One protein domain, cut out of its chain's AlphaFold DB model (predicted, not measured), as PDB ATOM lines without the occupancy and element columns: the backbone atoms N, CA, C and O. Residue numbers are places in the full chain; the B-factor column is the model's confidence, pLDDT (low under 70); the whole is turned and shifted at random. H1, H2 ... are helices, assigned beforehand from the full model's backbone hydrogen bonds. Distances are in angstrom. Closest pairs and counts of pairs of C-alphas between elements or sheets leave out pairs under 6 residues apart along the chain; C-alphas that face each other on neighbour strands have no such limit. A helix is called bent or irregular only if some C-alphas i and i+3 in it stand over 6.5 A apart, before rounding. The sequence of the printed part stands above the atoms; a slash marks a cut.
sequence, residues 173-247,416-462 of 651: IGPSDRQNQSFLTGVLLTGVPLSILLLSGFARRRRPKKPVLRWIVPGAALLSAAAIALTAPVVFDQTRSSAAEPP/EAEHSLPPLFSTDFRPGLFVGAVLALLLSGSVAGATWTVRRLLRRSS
ATOM      1  N   ILE A 173     -29.119 -32.280   1.369       92.19
ATOM      2  CA  ILE A 173     -29.343 -31.638   0.080       92.19
ATOM      3  C   ILE A 173     -28.966 -32.573  -1.070       92.19
ATOM      4  O   ILE A 173     -27.972 -33.308  -1.004       92.19
ATOM      5  N   GLY A 174     -29.691 -32.461  -2.178       89.88
ATOM      6  CA  GLY A 174     -29.374 -33.202  -3.390       89.88
ATOM      7  C   GLY A 174     -28.145 -32.654  -4.139       89.88
ATOM      8  O   GLY A 174     -27.685 -31.524  -3.911       89.88
ATOM      9  N   PRO A 175     -27.620 -33.407  -5.123       88.75
ATOM     10  CA  PRO A 175     -26.595 -32.908  -6.041       88.75
ATOM     11  C   PRO A 175     -27.007 -31.624  -6.784       88.75
ATOM     12  O   PRO A 175     -26.168 -30.751  -7.021       88.75
ATOM     13  N   SER A 176     -28.292 -31.479  -7.117       91.50
ATOM     14  CA  SER A 176     -28.889 -30.281  -7.729       91.50
ATOM     15  C   SER A 176     -28.838 -29.064  -6.804       91.50
ATOM     16  O   SER A 176     -28.466 -27.969  -7.228       91.50
ATOM     17  N   ASP A 177     -29.140 -29.238  -5.521       93.31
ATOM     18  CA  ASP A 177     -29.054 -28.163  -4.533       93.31
ATOM     19  C   ASP A 177     -27.616 -27.717  -4.322       93.31
ATOM     20  O   ASP A 177     -27.336 -26.517  -4.274       93.31
ATOM     21  N   ARG A 178     -26.670 -28.665  -4.280       94.88
ATOM     22  CA  ARG A 178     -25.242 -28.332  -4.254       94.88
ATOM     23  C   ARG A 178     -24.835 -27.534  -5.492       94.88
ATOM     24  O   ARG A 178     -24.100 -26.559  -5.353       94.88
ATOM     25  N   GLN A 179     -25.317 -27.890  -6.683       93.94
ATOM     26  CA  GLN A 179     -25.080 -27.110  -7.906       93.94
ATOM     27  C   GLN A 179     -25.647 -25.686  -7.790       93.94
ATOM     28  O   GLN A 179     -24.932 -24.724  -8.077       93.94
ATOM     29  N   ASN A 180     -26.869 -25.526  -7.274       94.88
ATOM     30  CA  ASN A 180     -27.489 -24.219  -7.032       94.88
ATOM     31  C   ASN A 180     -26.702 -23.373  -6.017       94.88
ATOM     32  O   ASN A 180     -26.483 -22.179  -6.241       94.88
ATOM     33  N   GLN A 181     -26.225 -23.978  -4.926       95.88
ATOM     34  CA  GLN A 181     -25.372 -23.322  -3.929       95.88
ATOM     35  C   GLN A 181     -24.031 -22.883  -4.533       95.88
ATOM     36  O   GLN A 181     -23.610 -21.738  -4.330       95.88
ATOM     37  N   SER A 182     -23.380 -23.746  -5.321       96.44
ATOM     38  CA  SER A 182     -22.148 -23.425  -6.056       96.44
ATOM     39  C   SER A 182     -22.375 -22.273  -7.041       96.44
ATOM     40  O   SER A 182     -21.609 -21.304  -7.060       96.44
ATOM     41  N   PHE A 183     -23.465 -22.326  -7.812       97.12
ATOM     42  CA  PHE A 183     -23.856 -21.296  -8.770       97.12
ATOM     43  C   PHE A 183     -24.100 -19.946  -8.087       97.12
ATOM     44  O   PHE A 183     -23.483 -18.945  -8.461       97.12
ATOM     45  N   LEU A 184     -24.933 -19.909  -7.042       96.88
ATOM     46  CA  LEU A 184     -25.227 -18.696  -6.276       96.88
ATOM     47  C   LEU A 184     -23.964 -18.115  -5.632       96.88
ATOM     48  O   LEU A 184     -23.745 -16.903  -5.680       96.88
ATOM     49  N   THR A 185     -23.098 -18.970  -5.082       96.88
ATOM     50  CA  THR A 185     -21.806 -18.554  -4.522       96.88
ATOM     51  C   THR A 185     -20.945 -17.887  -5.592       96.88
ATOM     52  O   THR A 185     -20.399 -16.809  -5.351       96.88
ATOM     53  N   GLY A 186     -20.879 -18.455  -6.801       96.94
ATOM     54  CA  GLY A 186     -20.208 -17.836  -7.947       96.94
ATOM     55  C   GLY A 186     -20.808 -16.473  -8.319       96.94
ATOM     56  O   GLY A 186     -20.076 -15.487  -8.468       96.94
ATOM     57  N   VAL A 187     -22.141 -16.381  -8.400       97.88
ATOM     58  CA  VAL A 187     -22.856 -15.129  -8.706       97.88
ATOM     59  C   VAL A 187     -22.507 -14.043  -7.694       97.88
ATOM     60  O   VAL A 187     -22.158 -12.930  -8.090       97.88
ATOM     61  N   LEU A 188     -22.556 -14.352  -6.399       97.38
ATOM     62  CA  LEU A 188     -22.275 -13.389  -5.335       97.38
ATOM     63  C   LEU A 188     -20.797 -12.993  -5.295       97.38
ATOM     64  O   LEU A 188     -20.493 -11.800  -5.196       97.38
ATOM     65  N   LEU A 189     -19.884 -13.963  -5.435       97.19
ATOM     66  CA  LEU A 189     -18.439 -13.742  -5.353       97.19
ATOM     67  C   LEU A 189     -17.935 -12.770  -6.429       97.19
ATOM     68  O   LEU A 189     -17.020 -11.993  -6.166       97.19
ATOM     69  N   THR A 190     -18.544 -12.768  -7.619       97.06
ATOM     70  CA  THR A 190     -18.195 -11.815  -8.689       97.06
ATOM     71  C   THR A 190     -19.115 -10.600  -8.712       97.06
ATOM     72  O   THR A 190     -18.650  -9.462  -8.821       97.06
ATOM     73  N   GLY A 191     -20.425 -10.817  -8.599       95.75
ATOM     74  CA  GLY A 191     -21.433  -9.780  -8.783       95.75
ATOM     75  C   GLY A 191     -21.366  -8.683  -7.727       95.75
ATOM     76  O   GLY A 191     -21.446  -7.502  -8.075       95.75
ATOM     77  N   VAL A 192     -21.150  -9.031  -6.452       96.88
ATOM     78  CA  VAL A 192     -21.102  -8.040  -5.365       96.88
ATOM     79  C   VAL A 192     -19.858  -7.145  -5.473       96.88
ATOM     80  O   VAL A 192     -20.029  -5.923  -5.583       96.88
ATOM     81  N   PRO A 193     -18.616  -7.676  -5.530       96.94
ATOM     82  CA  PRO A 193     -17.423  -6.840  -5.668       96.94
ATOM     83  C   PRO A 193     -17.435  -5.996  -6.946       96.94
ATOM     84  O   PRO A 193     -17.106  -4.807  -6.903       96.94
ATOM     85  N   LEU A 194     -17.860  -6.567  -8.081       95.62
ATOM     86  CA  LEU A 194     -17.906  -5.838  -9.348       95.62
ATOM     87  C   LEU A 194     -18.941  -4.705  -9.319       95.62
ATOM     88  O   LEU A 194     -18.636  -3.594  -9.760       95.62
ATOM     89  N   SER A 195     -20.118  -4.925  -8.724       94.88
ATOM     90  CA  SER A 195     -21.116  -3.866  -8.525       94.88
ATOM     91  C   SER A 195     -20.569  -2.724  -7.666       94.88
ATOM     92  O   SER A 195     -20.741  -1.556  -8.019       94.88
ATOM     93  N   ILE A 196     -19.847  -3.037  -6.580       94.50
ATOM     94  CA  ILE A 196     -19.200  -2.029  -5.722       94.50
ATOM     95  C   ILE A 196     -18.233  -1.170  -6.547       94.50
ATOM     96  O   ILE A 196     -18.284   0.062  -6.467       94.50
ATOM     97  N   LEU A 197     -17.378  -1.788  -7.367       93.56
ATOM     98  CA  LEU A 197     -16.403  -1.081  -8.205       93.56
ATOM     99  C   LEU A 197     -17.085  -0.186  -9.254       93.56
ATOM    100  O   LEU A 197     -16.748   0.999  -9.373       93.56
ATOM    101  N   LEU A 198     -18.059  -0.726  -9.992       92.56
ATOM    102  CA  LEU A 198     -18.730  -0.035 -11.097       92.56
ATOM    103  C   LEU A 198     -19.601   1.133 -10.610       92.56
ATOM    104  O   LEU A 198     -19.476   2.258 -11.112       92.56
ATOM    105  N   LEU A 199     -20.427   0.914  -9.583       90.50
ATOM    106  CA  LEU A 199     -21.298   1.950  -9.017       90.50
ATOM    107  C   LEU A 199     -20.484   3.064  -8.342       90.50
ATOM    108  O   LEU A 199     -20.811   4.250  -8.474       90.50
ATOM    109  N   SER A 200     -19.369   2.719  -7.694       87.12
ATOM    110  CA  SER A 200     -18.456   3.707  -7.110       87.12
ATOM    111  C   SER A 200     -17.794   4.581  -8.173       87.12
ATOM    112  O   SER A 200     -17.686   5.796  -7.989       87.12
ATOM    113  N   GLY A 201     -17.391   4.004  -9.310       82.56
ATOM    114  CA  GLY A 201     -16.882   4.760 -10.458       82.56
ATOM    115  C   GLY A 201     -17.892   5.795 -10.960       82.56
ATOM    116  O   GLY A 201     -17.531   6.944 -11.240       82.56
ATOM    117  N   PHE A 202     -19.176   5.427 -10.983       78.06
ATOM    118  CA  PHE A 202     -20.259   6.327 -11.365       78.06
ATOM    119  C   PHE A 202     -20.462   7.474 -10.363       78.06
ATOM    120  O   PHE A 202     -20.542   8.644 -10.758       78.06
ATOM    121  N   ALA A 203     -20.478   7.174  -9.062       77.44
ATOM    122  CA  ALA A 203     -20.593   8.180  -8.006       77.44
ATOM    123  C   ALA A 203     -19.399   9.153  -7.999       77.44
ATOM    124  O   ALA A 203     -19.559  10.361  -7.795       77.44
ATOM    125  N   ARG A 204     -18.194   8.649  -8.287       75.44
ATOM    126  CA  ARG A 204     -16.950   9.426  -8.266       75.44
ATOM    127  C   ARG A 204     -16.852  10.447  -9.397       75.44
ATOM    128  O   ARG A 204     -16.292  11.515  -9.183       75.44
ATOM    129  N   ARG A 205     -17.477  10.192 -10.554       72.12
ATOM    130  CA  ARG A 205     -17.619  11.188 -11.638       72.12
ATOM    131  C   ARG A 205     -18.461  12.413 -11.237       72.12
ATOM    132  O   ARG A 205     -18.497  13.382 -11.989       72.12
ATOM    133  N   ARG A 206     -19.155  12.391 -10.090       65.44
ATOM    134  CA  ARG A 206     -20.064  13.465  -9.646       65.44
ATOM    135  C   ARG A 206     -19.565  14.303  -8.464       65.44
ATOM    136  O   ARG A 206     -20.230  15.282  -8.142       65.44
ATOM    137  N   ARG A 207     -18.452  13.955  -7.806       62.59
ATOM    138  CA  ARG A 207     -17.961  14.673  -6.611       62.59
ATOM    139  C   ARG A 207     -16.516  15.169  -6.781       62.59
ATOM    140  O   ARG A 207     -15.726  14.484  -7.430       62.59
ATOM    141  N   PRO A 208     -16.154  16.333  -6.201       55.62
ATOM    142  CA  PRO A 208     -14.794  16.866  -6.261       55.62
ATOM    143  C   PRO A 208     -13.789  15.886  -5.637       55.62
ATOM    144  O   PRO A 208     -14.098  15.166  -4.683       55.62
ATOM    145  N   LYS A 209     -12.588  15.834  -6.221       55.00
ATOM    146  CA  LYS A 209     -11.543  14.835  -5.956       55.00
ATOM    147  C   LYS A 209     -11.078  14.874  -4.490       55.00
ATOM    148  O   LYS A 209     -10.161  15.612  -4.158       55.00
ATOM    149  N   LYS A 210     -11.652  14.038  -3.616       61.47
ATOM    150  CA  LYS A 210     -11.046  13.716  -2.312       61.47
ATOM    151  C   LYS A 210     -10.123  12.491  -2.465       61.47
ATOM    152  O   LYS A 210     -10.608  11.433  -2.879       61.47
ATOM    153  N   PRO A 211      -8.815  12.599  -2.163       65.56
ATOM    154  CA  PRO A 211      -7.834  11.534  -2.412       65.56
ATOM    155  C   PRO A 211      -8.035  10.293  -1.526       65.56
ATOM    156  O   PRO A 211      -7.809   9.179  -1.991       65.56
ATOM    157  N   VAL A 212      -8.561  10.458  -0.306       65.44
ATOM    158  CA  VAL A 212      -8.772   9.367   0.673       65.44
ATOM    159  C   VAL A 212      -9.780   8.313   0.183       65.44
ATOM    160  O   VAL A 212      -9.632   7.128   0.454       65.44
ATOM    161  N   LEU A 213     -10.753   8.700  -0.651       64.62
ATOM    162  CA  LEU A 213     -11.764   7.778  -1.187       64.62
ATOM    163  C   LEU A 213     -11.206   6.806  -2.255       64.62
ATOM    164  O   LEU A 213     -11.951   5.992  -2.793       64.62
ATOM    165  N   ARG A 214      -9.917   6.905  -2.628       74.88
ATOM    166  CA  ARG A 214      -9.311   6.087  -3.697       74.88
ATOM    167  C   ARG A 214      -9.074   4.634  -3.301       74.88
ATOM    168  O   ARG A 214      -9.170   3.790  -4.183       74.88
ATOM    169  N   TRP A 215      -8.814   4.369  -2.025       80.19
ATOM    170  CA  TRP A 215      -8.445   3.037  -1.534       80.19
ATOM    171  C   TRP A 215      -9.592   2.294  -0.844       80.19
ATOM    172  O   TRP A 215      -9.608   1.070  -0.839       80.19
ATOM    173  N   ILE A 216     -10.597   3.023  -0.351       85.75
ATOM    174  CA  ILE A 216     -11.745   2.437   0.358       85.75
ATOM    175  C   ILE A 216     -12.558   1.511  -0.555       85.75
ATOM    176  O   ILE A 216     -12.949   0.432  -0.141       85.75
ATOM    177  N   VAL A 217     -12.790   1.907  -1.808       87.12
ATOM    178  CA  VAL A 217     -13.616   1.148  -2.763       87.12
ATOM    179  C   VAL A 217     -12.994  -0.200  -3.164       87.12
ATOM    180  O   VAL A 217     -13.674  -1.212  -3.011       87.12
ATOM    181  N   PRO A 218     -11.736  -0.267  -3.655       88.69
ATOM    182  CA  PRO A 218     -11.116  -1.560  -3.946       88.69
ATOM    183  C   PRO A 218     -10.926  -2.397  -2.676       88.69
ATOM    184  O   PRO A 218     -11.116  -3.606  -2.731       88.69
ATOM    185  N   GLY A 219     -10.642  -1.761  -1.530       91.12
ATOM    186  CA  GLY A 219     -10.602  -2.441  -0.236       91.12
ATOM    187  C   GLY A 219     -11.940  -3.088   0.127       91.12
ATOM    188  O   GLY A 219     -11.972  -4.264   0.459       91.12
ATOM    189  N   ALA A 220     -13.056  -2.367  -0.010       92.25
ATOM    190  CA  ALA A 220     -14.396  -2.889   0.263       92.25
ATOM    191  C   ALA A 220     -14.796  -4.021  -0.697       92.25
ATOM    192  O   ALA A 220     -15.377  -5.011  -0.260       92.25
ATOM    193  N   ALA A 221     -14.463  -3.903  -1.986       93.62
ATOM    194  CA  ALA A 221     -14.706  -4.961  -2.966       93.62
ATOM    195  C   ALA A 221     -13.915  -6.235  -2.626       93.62
ATOM    196  O   ALA A 221     -14.489  -7.322  -2.602       93.62
ATOM    197  N   LEU A 222     -12.625  -6.097  -2.295       94.69
ATOM    198  CA  LEU A 222     -11.775  -7.217  -1.888       94.69
ATOM    199  C   LEU A 222     -12.259  -7.856  -0.581       94.69
ATOM    200  O   LEU A 222     -12.358  -9.075  -0.505       94.69
ATOM    201  N   LEU A 223     -12.602  -7.045   0.423       94.94
ATOM    202  CA  LEU A 223     -13.146  -7.528   1.694       94.94
ATOM    203  C   LEU A 223     -14.472  -8.264   1.497       94.94
ATOM    204  O   LEU A 223     -14.684  -9.286   2.135       94.94
ATOM    205  N   SER A 224     -15.336  -7.793   0.593       95.19
ATOM    206  CA  SER A 224     -16.597  -8.475   0.274       95.19
ATOM    207  C   SER A 224     -16.348  -9.822  -0.405       95.19
ATOM    208  O   SER A 224     -16.965 -10.813  -0.030       95.19
ATOM    209  N   ALA A 225     -15.412  -9.883  -1.361       95.12
ATOM    210  CA  ALA A 225     -15.027 -11.137  -2.007       95.12
ATOM    211  C   ALA A 225     -14.446 -12.140  -0.995       95.12
ATOM    212  O   ALA A 225     -14.854 -13.297  -0.970       95.12
ATOM    213  N   ALA A 226     -13.530 -11.683  -0.135       95.38
ATOM    214  CA  ALA A 226     -12.927 -12.507   0.908       95.38
ATOM    215  C   ALA A 226     -13.967 -12.985   1.931       95.38
ATOM    216  O   ALA A 226     -13.961 -14.157   2.292       95.38
ATOM    217  N   ALA A 227     -14.884 -12.110   2.354       96.31
ATOM    218  CA  ALA A 227     -15.973 -12.473   3.251       96.31
ATOM    219  C   ALA A 227     -16.838 -13.581   2.639       96.31
ATOM    220  O   ALA A 227     -16.998 -14.612   3.274       96.31
ATOM    221  N   ILE A 228     -17.303 -13.423   1.392       94.94
ATOM    222  CA  ILE A 228     -18.114 -14.441   0.701       94.94
ATOM    223  C   ILE A 228     -17.348 -15.764   0.574       94.94
ATOM    224  O   ILE A 228     -17.888 -16.814   0.902       94.94
ATOM    225  N   ALA A 229     -16.087 -15.728   0.135       94.12
ATOM    226  CA  ALA A 229     -15.284 -16.939  -0.039       94.12
ATOM    227  C   ALA A 229     -15.048 -17.700   1.278       94.12
ATOM    228  O   ALA A 229     -14.985 -18.926   1.267       94.12
ATOM    229  N   LEU A 230     -14.924 -16.989   2.404       95.12
ATOM    230  CA  LEU A 230     -14.685 -17.593   3.717       95.12
ATOM    231  C   LEU A 230     -15.973 -18.023   4.424       95.12
ATOM    232  O   LEU A 230     -15.953 -19.014   5.149       95.12
ATOM    233  N   THR A 231     -17.084 -17.304   4.242       95.06
ATOM    234  CA  THR A 231     -18.350 -17.635   4.907       95.06
ATOM    235  C   THR A 231     -19.169 -18.663   4.140       95.06
ATOM    236  O   THR A 231     -19.906 -19.411   4.772       95.06
ATOM    237  N   ALA A 232     -19.044 -18.753   2.812       93.88
ATOM    238  CA  ALA A 232     -19.854 -19.679   2.022       93.88
ATOM    239  C   ALA A 232     -19.668 -21.159   2.425       93.88
ATOM    240  O   ALA A 232     -20.683 -21.824   2.589       93.88
ATOM    241  N   PRO A 233     -18.451 -21.679   2.698       93.88
ATOM    242  CA  PRO A 233     -18.283 -23.051   3.195       93.88
ATOM    243  C   PRO A 233     -18.829 -23.284   4.609       93.88
ATOM    244  O   PRO A 233     -19.087 -24.420   4.972       93.88
ATOM    245  N   VAL A 234     -18.976 -22.223   5.411       94.06
ATOM    246  CA  VAL A 234     -19.557 -22.301   6.763       94.06
ATOM    247  C   VAL A 234     -21.085 -22.292   6.699       94.06
ATOM    248  O   VAL A 234     -21.739 -22.910   7.525       94.06
ATOM    249  N   VAL A 235     -21.657 -21.578   5.726       94.69
ATOM    250  CA  VAL A 235     -23.109 -21.529   5.495       94.69
ATOM    251  C   VAL A 235     -23.596 -22.756   4.716       94.69
ATOM    252  O   VAL A 235     -24.701 -23.227   4.956       94.69
ATOM    253  N   PHE A 236     -22.781 -23.270   3.793       93.00
ATOM    254  CA  PHE A 236     -23.056 -24.448   2.963       93.00
ATOM    255  C   PHE A 236     -22.113 -25.603   3.334       93.00
ATOM    256  O   PHE A 236     -21.368 -26.119   2.491       93.00
ATOM    257  N   ASP A 237     -22.132 -25.962   4.614       91.69
ATOM    258  CA  ASP A 237     -21.211 -26.899   5.266       91.69
ATOM    259  C   ASP A 237     -21.518 -28.376   4.996       91.69
ATOM    260  O   ASP A 237     -20.649 -29.226   5.187       91.69
ATOM    261  N   GLN A 238     -22.722 -28.689   4.516       90.12
ATOM    262  CA  GLN A 238     -23.086 -30.055   4.160       90.12
ATOM    263  C   GLN A 238     -22.119 -30.618   3.106       90.12
ATOM    264  O   GLN A 238     -21.686 -29.918   2.194       90.12
ATOM    265  N   THR A 239     -21.770 -31.893   3.206       90.56
ATOM    266  CA  THR A 239     -20.862 -32.563   2.252       90.56
ATOM    267  C   THR A 239     -21.424 -33.883   1.748       90.56
ATOM    268  O   THR A 239     -20.752 -34.586   0.996       90.56
ATOM    269  N   ARG A 240     -22.651 -34.221   2.152       90.88
ATOM    270  CA  ARG A 240     -23.292 -35.502   1.876       90.88
ATOM    271  C   ARG A 240     -24.727 -35.296   1.413       90.88
ATOM    272  O   ARG A 240     -25.369 -34.360   1.883       90.88
ATOM    273  N   SER A 241     -25.184 -36.167   0.523       89.62
ATOM    274  CA  SER A 241     -26.551 -36.186  -0.012       89.62
ATOM    275  C   SER A 241     -27.444 -37.262   0.607       89.62
ATOM    276  O   SER A 241     -28.590 -37.386   0.205       89.62
ATOM    277  N   SER A 242     -26.922 -38.057   1.545       89.25
ATOM    278  CA  SER A 242     -27.663 -39.118   2.235       89.25
ATOM    279  C   SER A 242     -27.042 -39.421   3.605       89.25
ATOM    280  O   SER A 242     -25.870 -39.103   3.867       89.25
ATOM    281  N   ALA A 243     -27.831 -40.067   4.466       88.75
ATOM    282  CA  ALA A 243     -27.409 -40.658   5.731       88.75
ATOM    283  C   ALA A 243     -26.555 -41.928   5.569       88.75
ATOM    284  O   ALA A 243     -25.803 -42.256   6.490       88.75
ATOM    285  N   ALA A 244     -26.642 -42.617   4.425       87.62
ATOM    286  CA  ALA A 244     -26.019 -43.918   4.178       87.62
ATOM    287  C   ALA A 244     -24.512 -43.911   4.467       87.62
ATOM    288  O   ALA A 244     -23.768 -43.111   3.898       87.62
ATOM    289  N   GLU A 245     -24.034 -44.770   5.368       88.81
ATOM    290  CA  GLU A 245     -22.609 -44.846   5.708       88.81
ATOM    291  C   GLU A 245     -21.780 -45.463   4.570       88.81
ATOM    292  O   GLU A 245     -22.264 -46.361   3.884       88.81
ATOM    293  N   PRO A 246     -20.522 -45.026   4.352       90.00
ATOM    294  CA  PRO A 246     -19.681 -45.624   3.322       90.00
ATOM    295  C   PRO A 246     -19.417 -47.109   3.626       90.00
ATOM    296  O   PRO A 246     -18.914 -47.417   4.712       90.00
ATOM    297  N   PRO A 247     -19.707 -48.035   2.695       94.19
ATOM    298  CA  PRO A 247     -19.467 -49.451   2.929       94.19
ATOM    299  C   PRO A 247     -17.982 -49.789   2.975       94.19
ATOM    300  O   PRO A 247     -17.168 -49.245   2.226       94.19
ATOM    301  N   GLU A 416     -18.118 -45.044  -2.118       82.75
ATOM    302  CA  GLU A 416     -17.730 -43.976  -1.181       82.75
ATOM    303  C   GLU A 416     -18.070 -42.579  -1.717       82.75
ATOM    304  O   GLU A 416     -18.342 -41.656  -0.948       82.75
ATOM    305  N   ALA A 417     -18.022 -42.405  -3.040       84.88
ATOM    306  CA  ALA A 417     -18.236 -41.112  -3.679       84.88
ATOM    307  C   ALA A 417     -19.710 -40.834  -4.002       84.88
ATOM    308  O   ALA A 417     -20.059 -39.678  -4.235       84.88
ATOM    309  N   GLU A 418     -20.556 -41.864  -4.011       85.31
ATOM    310  CA  GLU A 418     -21.957 -41.808  -4.443       85.31
ATOM    311  C   GLU A 418     -22.783 -40.809  -3.629       85.31
ATOM    312  O   GLU A 418     -23.444 -39.940  -4.191       85.31
ATOM    313  N   HIS A 419     -22.623 -40.846  -2.306       87.69
ATOM    314  CA  HIS A 419     -23.312 -39.941  -1.383       87.69
ATOM    315  C   HIS A 419     -22.499 -38.693  -1.035       87.69
ATOM    316  O   HIS A 419     -22.870 -37.939  -0.133       87.69
ATOM    317  N   SER A 420     -21.357 -38.482  -1.697       90.19
ATOM    318  CA  SER A 420     -20.492 -37.326  -1.466       90.19
ATOM    319  C   SER A 420     -20.876 -36.176  -2.391       90.19
ATOM    320  O   SER A 420     -20.934 -36.310  -3.614       90.19
ATOM    321  N   LEU A 421     -21.126 -35.007  -1.809       92.31
ATOM    322  CA  LEU A 421     -21.433 -33.821  -2.591       92.31
ATOM    323  C   LEU A 421     -20.151 -33.235  -3.189       92.31
ATOM    324  O   LEU A 421     -19.124 -33.146  -2.505       92.31
ATOM    325  N   PRO A 422     -20.199 -32.756  -4.445       91.75
ATOM    326  CA  PRO A 422     -19.059 -32.079  -5.033       91.75
ATOM    327  C   PRO A 422     -18.713 -30.813  -4.225       91.75
ATOM    328  O   PRO A 422     -19.604 -30.167  -3.663       91.75
ATOM    329  N   PRO A 423     -17.432 -30.398  -4.180       93.44
ATOM    330  CA  PRO A 423     -17.023 -29.206  -3.441       93.44
ATOM    331  C   PRO A 423     -17.799 -27.950  -3.862       93.44
ATOM    332  O   PRO A 423     -18.076 -27.754  -5.045       93.44
ATOM    333  N   LEU A 424     -18.060 -27.032  -2.925       93.62
ATOM    334  CA  LEU A 424     -18.819 -25.794  -3.183       93.62
ATOM    335  C   LEU A 424     -18.221 -24.912  -4.300       93.62
ATOM    336  O   LEU A 424     -18.930 -24.216  -5.019       93.62
ATOM    337  N   PHE A 425     -16.899 -24.930  -4.462       93.94
ATOM    338  CA  PHE A 425     -16.201 -24.175  -5.510       93.94
ATOM    339  C   PHE A 425     -15.937 -25.021  -6.763       93.94
ATOM    340  O   PHE A 425     -14.924 -24.847  -7.445       93.94
ATOM    341  N   SER A 426     -16.824 -25.969  -7.052       91.38
ATOM    342  CA  SER A 426     -16.777 -26.825  -8.237       91.38
ATOM    343  C   SER A 426     -18.080 -26.717  -9.044       91.38
ATOM    344  O   SER A 426     -18.851 -25.781  -8.834       91.38
ATOM    345  N   THR A 427     -18.272 -27.611 -10.022       87.38
ATOM    346  CA  THR A 427     -19.472 -27.683 -10.879       87.38
ATOM    347  C   THR A 427     -19.882 -26.319 -11.464       87.38
ATOM    348  O   THR A 427     -19.120 -25.721 -12.236       87.38
ATOM    349  N   ASP A 428     -21.041 -25.796 -11.060       93.44
ATOM    350  CA  ASP A 428     -21.675 -24.592 -11.601       93.44
ATOM    351  C   ASP A 428     -21.185 -23.287 -10.973       93.44
ATOM    352  O   ASP A 428     -21.626 -22.194 -11.339       93.44
ATOM    353  N   PHE A 429     -20.179 -23.367 -10.103       95.75
ATOM    354  CA  PHE A 429     -19.484 -22.196  -9.588       95.75
ATOM    355  C   PHE A 429     -18.962 -21.288 -10.714       95.75
ATOM    356  O   PHE A 429     -19.151 -20.072 -10.672       95.75
ATOM    357  N   ARG A 430     -18.347 -21.862 -11.761       95.81
ATOM    358  CA  ARG A 430     -17.786 -21.093 -12.892       95.81
ATOM    359  C   ARG A 430     -18.864 -20.372 -13.720       95.81
ATOM    360  O   ARG A 430     -18.708 -19.164 -13.919       95.81
ATOM    361  N   PRO A 431     -19.942 -21.041 -14.180       96.50
ATOM    362  CA  PRO A 431     -21.114 -20.362 -14.735       96.50
ATOM    363  C   PRO A 431     -21.649 -19.245 -13.829       96.50
ATOM    364  O   PRO A 431     -21.929 -18.146 -14.314       96.50
ATOM    365  N   GLY A 432     -21.705 -19.482 -12.515       95.88
ATOM    366  CA  GLY A 432     -22.125 -18.491 -11.527       95.88
ATOM    367  C   GLY A 432     -21.285 -17.212 -11.561       95.88
ATOM    368  O   GLY A 432     -21.840 -16.115 -11.624       95.88
ATOM    369  N   LEU A 433     -19.949 -17.322 -11.603       97.00
ATOM    370  CA  LEU A 433     -19.049 -16.161 -11.715       97.00
ATOM    371  C   LEU A 433     -19.377 -15.297 -12.945       97.00
ATOM    372  O   LEU A 433     -19.439 -14.067 -12.854       97.00
ATOM    373  N   PHE A 434     -19.615 -15.938 -14.095       97.25
ATOM    374  CA  PHE A 434     -19.957 -15.250 -15.341       97.25
ATOM    375  C   PHE A 434     -21.294 -14.509 -15.231       97.25
ATOM    376  O   PHE A 434     -21.370 -13.319 -15.549       97.25
ATOM    377  N   VAL A 435     -22.335 -15.173 -14.722       97.31
ATOM    378  CA  VAL A 435     -23.655 -14.558 -14.514       97.31
ATOM    379  C   VAL A 435     -23.567 -13.397 -13.522       97.31
ATOM    380  O   VAL A 435     -24.122 -12.328 -13.783       97.31
ATOM    381  N   GLY A 436     -22.798 -13.546 -12.441       97.00
ATOM    382  CA  GLY A 436     -22.523 -12.467 -11.490       97.00
ATOM    383  C   GLY A 436     -21.918 -11.230 -12.158       97.00
ATOM    384  O   GLY A 436     -22.360 -10.107 -11.901       97.00
ATOM    385  N   ALA A 437     -20.958 -11.414 -13.071       96.88
ATOM    386  CA  ALA A 437     -20.368 -10.310 -13.825       96.88
ATOM    387  C   ALA A 437     -21.386  -9.608 -14.742       96.88
ATOM    388  O   ALA A 437     -21.450  -8.374 -14.770       96.88
ATOM    389  N   VAL A 438     -22.207 -10.378 -15.462       97.12
ATOM    390  CA  VAL A 438     -23.259  -9.844 -16.344       97.12
ATOM    391  C   VAL A 438     -24.293  -9.050 -15.543       97.12
ATOM    392  O   VAL A 438     -24.611  -7.918 -15.912       97.12
ATOM    393  N   LEU A 439     -24.771  -9.585 -14.414       96.25
ATOM    394  CA  LEU A 439     -25.730  -8.900 -13.541       96.25
ATOM    395  C   LEU A 439     -25.167  -7.584 -12.990       96.25
ATOM    396  O   LEU A 439     -25.867  -6.571 -12.992       96.25
ATOM    397  N   ALA A 440     -23.895  -7.556 -12.586       95.94
ATOM    398  CA  ALA A 440     -23.241  -6.332 -12.124       95.94
ATOM    399  C   ALA A 440     -23.141  -5.263 -13.229       95.94
ATOM    400  O   ALA A 440     -23.347  -4.072 -12.962       95.94
ATOM    401  N   LEU A 441     -22.862  -5.664 -14.475       94.81
ATOM    402  CA  LEU A 441     -22.851  -4.763 -15.633       94.81
ATOM    403  C   LEU A 441     -24.252  -4.227 -15.948       94.81
ATOM    404  O   LEU A 441     -24.400  -3.019 -16.144       94.81
ATOM    405  N   LEU A 442     -25.275  -5.088 -15.945       95.19
ATOM    406  CA  LEU A 442     -26.671  -4.698 -16.165       95.19
ATOM    407  C   LEU A 442     -27.153  -3.717 -15.093       95.19
ATOM    408  O   LEU A 442     -27.661  -2.647 -15.429       95.19
ATOM    409  N   LEU A 443     -26.923  -4.023 -13.812       94.56
ATOM    410  CA  LEU A 443     -27.267  -3.140 -12.695       94.56
ATOM    411  C   LEU A 443     -26.589  -1.772 -12.841       94.56
ATOM    412  O   LEU A 443     -27.230  -0.725 -12.709       94.56
ATOM    413  N   SER A 444     -25.297  -1.769 -13.172       91.25
ATOM    414  CA  SER A 444     -24.531  -0.540 -13.388       91.25
ATOM    415  C   SER A 444     -25.046   0.263 -14.584       91.25
ATOM    416  O   SER A 444     -25.154   1.489 -14.501       91.25
ATOM    417  N   GLY A 445     -25.411  -0.416 -15.675       91.06
ATOM    418  CA  GLY A 445     -26.035   0.173 -16.858       91.06
ATOM    419  C   GLY A 445     -27.384   0.822 -16.542       91.06
ATOM    420  O   GLY A 445     -27.598   1.980 -16.906       91.06
ATOM    421  N   SER A 446     -28.252   0.142 -15.789       91.62
ATOM    422  CA  SER A 446     -29.556   0.672 -15.368       91.62
ATOM    423  C   SER A 446     -29.419   1.906 -14.474       91.62
ATOM    424  O   SER A 446     -30.098   2.912 -14.699       91.62
ATOM    425  N   VAL A 447     -28.489   1.898 -13.509       90.50
ATOM    426  CA  VAL A 447     -28.204   3.073 -12.665       90.50
ATOM    427  C   VAL A 447     -27.660   4.236 -13.504       90.50
ATOM    428  O   VAL A 447     -28.086   5.387 -13.339       90.50
ATOM    429  N   ALA A 448     -26.751   3.968 -14.443       87.25
ATOM    430  CA  ALA A 448     -26.237   4.990 -15.351       87.25
ATOM    431  C   ALA A 448     -27.348   5.584 -16.238       87.25
ATOM    432  O   ALA A 448     -27.437   6.809 -16.367       87.25
ATOM    433  N   GLY A 449     -28.230   4.742 -16.781       87.88
ATOM    434  CA  GLY A 449     -29.375   5.144 -17.599       87.88
ATOM    435  C   GLY A 449     -30.370   6.015 -16.832       87.88
ATOM    436  O   GLY A 449     -30.646   7.144 -17.240       87.88
ATOM    437  N   ALA A 450     -30.843   5.556 -15.669       88.88
ATOM    438  CA  ALA A 450     -31.797   6.296 -14.838       88.88
ATOM    439  C   ALA A 450     -31.262   7.683 -14.451       88.88
ATOM    440  O   ALA A 450     -31.939   8.709 -14.566       88.88
ATOM    441  N   THR A 451     -29.997   7.742 -14.044       84.50
ATOM    442  CA  THR A 451     -29.384   8.992 -13.596       84.50
ATOM    443  C   THR A 451     -29.026   9.954 -14.739       84.50
ATOM    444  O   THR A 451     -28.872  11.155 -14.478       84.50
ATOM    445  N   TRP A 452     -28.877   9.471 -15.978       84.50
ATOM    446  CA  TRP A 452     -28.793  10.300 -17.187       84.50
ATOM    447  C   TRP A 452     -30.158  10.905 -17.533       84.50
ATOM    448  O   TRP A 452     -30.248  12.119 -17.745       84.50
ATOM    449  N   THR A 453     -31.228  10.109 -17.478       82.50
ATOM    450  CA  THR A 453     -32.608  10.558 -17.729       82.50
ATOM    451  C   THR A 453     -33.037  11.659 -16.758       82.50
ATOM    452  O   THR A 453     -33.482  12.720 -17.198       82.50
ATOM    453  N   VAL A 454     -32.806  11.484 -15.451       83.75
ATOM    454  CA  VAL A 454     -33.109  12.511 -14.430       83.75
ATOM    455  C   VAL A 454     -32.369  13.822 -14.710       83.75
ATOM    456  O   VAL A 454     -32.952  14.901 -14.638       83.75
ATOM    457  N   ARG A 455     -31.086  13.757 -15.090       78.62
ATOM    458  CA  ARG A 455     -30.305  14.955 -15.444       78.62
ATOM    459  C   ARG A 455     -30.850  15.663 -16.680       78.62
ATOM    460  O   ARG A 455     -30.863  16.892 -16.713       78.62
ATOM    461  N   ARG A 456     -31.275  14.907 -17.692       77.81
ATOM    462  CA  ARG A 456     -31.856  15.455 -18.920       77.81
ATOM    463  C   ARG A 456     -33.185  16.159 -18.645       77.81
ATOM    464  O   ARG A 456     -33.415  17.227 -19.204       77.81
ATOM    465  N   LEU A 457     -34.014  15.598 -17.766       74.75
ATOM    466  CA  LEU A 457     -35.270  16.214 -17.333       74.75
ATOM    467  C   LEU A 457     -35.019  17.510 -16.553       74.75
ATOM    468  O   LEU A 457     -35.560  18.544 -16.924       74.75
ATOM    469  N   LEU A 458     -34.116  17.497 -15.568       72.38
ATOM    470  CA  LEU A 458     -33.783  18.693 -14.781       72.38
ATOM    471  C   LEU A 458     -33.189  19.832 -15.629       72.38
ATOM    472  O   LEU A 458     -33.455  20.996 -15.348       72.38
ATOM    473  N   ARG A 459     -32.414  19.525 -16.681       63.53
ATOM    474  CA  ARG A 459     -31.889  20.543 -17.613       63.53
ATOM    475  C   ARG A 459     -32.967  21.189 -18.484       63.53
ATOM    476  O   ARG A 459     -32.799  22.336 -18.875       63.53
ATOM    477  N   ARG A 460     -34.057  20.481 -18.787       59.09
ATOM    478  CA  ARG A 460     -35.181  21.033 -19.562       59.09
ATOM    479  C   ARG A 460     -36.065  21.982 -18.747       59.09
ATOM    480  O   ARG A 460     -36.848  22.710 -19.338       59.09
ATOM    481  N   SER A 461     -35.937  21.985 -17.422       55.50
ATOM    482  CA  SER A 461     -36.774  22.779 -16.516       55.50
ATOM    483  C   SER A 461     -36.164  24.125 -16.098       55.50
ATOM    484  O   SER A 461     -36.737  24.798 -15.244       55.50
ATOM    485  N   SER A 462     -35.017  24.535 -16.655       54.44
ATOM    486  CA  SER A 462     -34.479  25.880 -16.412       54.44
ATOM    487  C   SER A 462     -35.369  26.927 -17.102       54.44
ATOM    488  O   SER A 462     -35.526  26.855 -18.320       54.44
TER     489      SER A 462
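AT A GLANCE: This is residues 173 to 247 and 416 to 462 of the 651 residues of an uncharacterized protein of Streptomyces sp. 46 (UniProt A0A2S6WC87). Three long helices run lengthwise in a narrow, open layer, with H1 in the middle: H2 folds back along one side of it as a helical hairpin, and H3 packs on the other side, slanting away so that its last turns, residues 452 to 460, stick out. At the end where H1 begins, two loop stretches without named elements, residues 236 to 247 and 416 to 428, reach past the helices, while the link of residues 205 to 212 sticks out at the other end. The printed part has 122 residues with three named helices, in the order H1, H2, H3, and no named strand; the class is all helix. It is only just loose, close to extended, with a radius of gyration of the C-alphas of 20.3 A, and it spans 78 by 31 by 17 A.

HOW THE PARTS SIT: H1, residues 175 to 204, touches H2, residues 213 to 235; their closest C-alphas are those of Pro 193 and Ala 221, 4.3 A apart. The two helices form a hairpin, with a shallow tilt of 10 degrees, opposite ways. H1 also touches H3, residues 429 to 460, with 55 pairs of C-alphas within 8 A, the closest being those of Val 187 and Gly 436 at 3.9 A. These two run the same way at a shallow tilt of 33 degrees, only just short of steep. H2 and H3 are apart. Every O i to N i+4 pair is within hydrogen-bond range in H3, against 25 of 26 in H1 and 15 of 19 in H2.

IN THESE COORDINATES: H1 begins with C-alpha 175 at (-26.595, -32.908, -6.041) and is 43.5 A long from first to last C-alpha. It is neither bent nor irregular, but only just: C-alphas 189 and 192 are 6.3 A apart. H2 begins with C-alpha 213 at (-11.764, 7.778, -1.187) and is 32.1 A long; it is only just irregular, with C-alphas 214 and 217 at 6.6 A. H3, the longest helix with 32 residues, is 47.1 A long and ends with C-alpha 460 at (-35.181, 21.033, -19.562).

THE WHOLE: The outline is only just a rod, and the two C-alphas farthest apart, those of Pro 247 and Ser 462, are 79.2 A apart. Without the stretches that stand free, residues 205 to 212 and 452 to 462, the body spans 60 by 25 by 15 A. H1 and H2 are joined by a short link of 8 residues. The link from H2 to H3 runs across the cut, where residues 248 to 415 are not printed and C-alphas 247 and 416 are 7.1 A apart. The mean pLDDT of the printed part is 88.1, and the model's confidence is low, under 70, at residues 206 to 213 and 459 to 462.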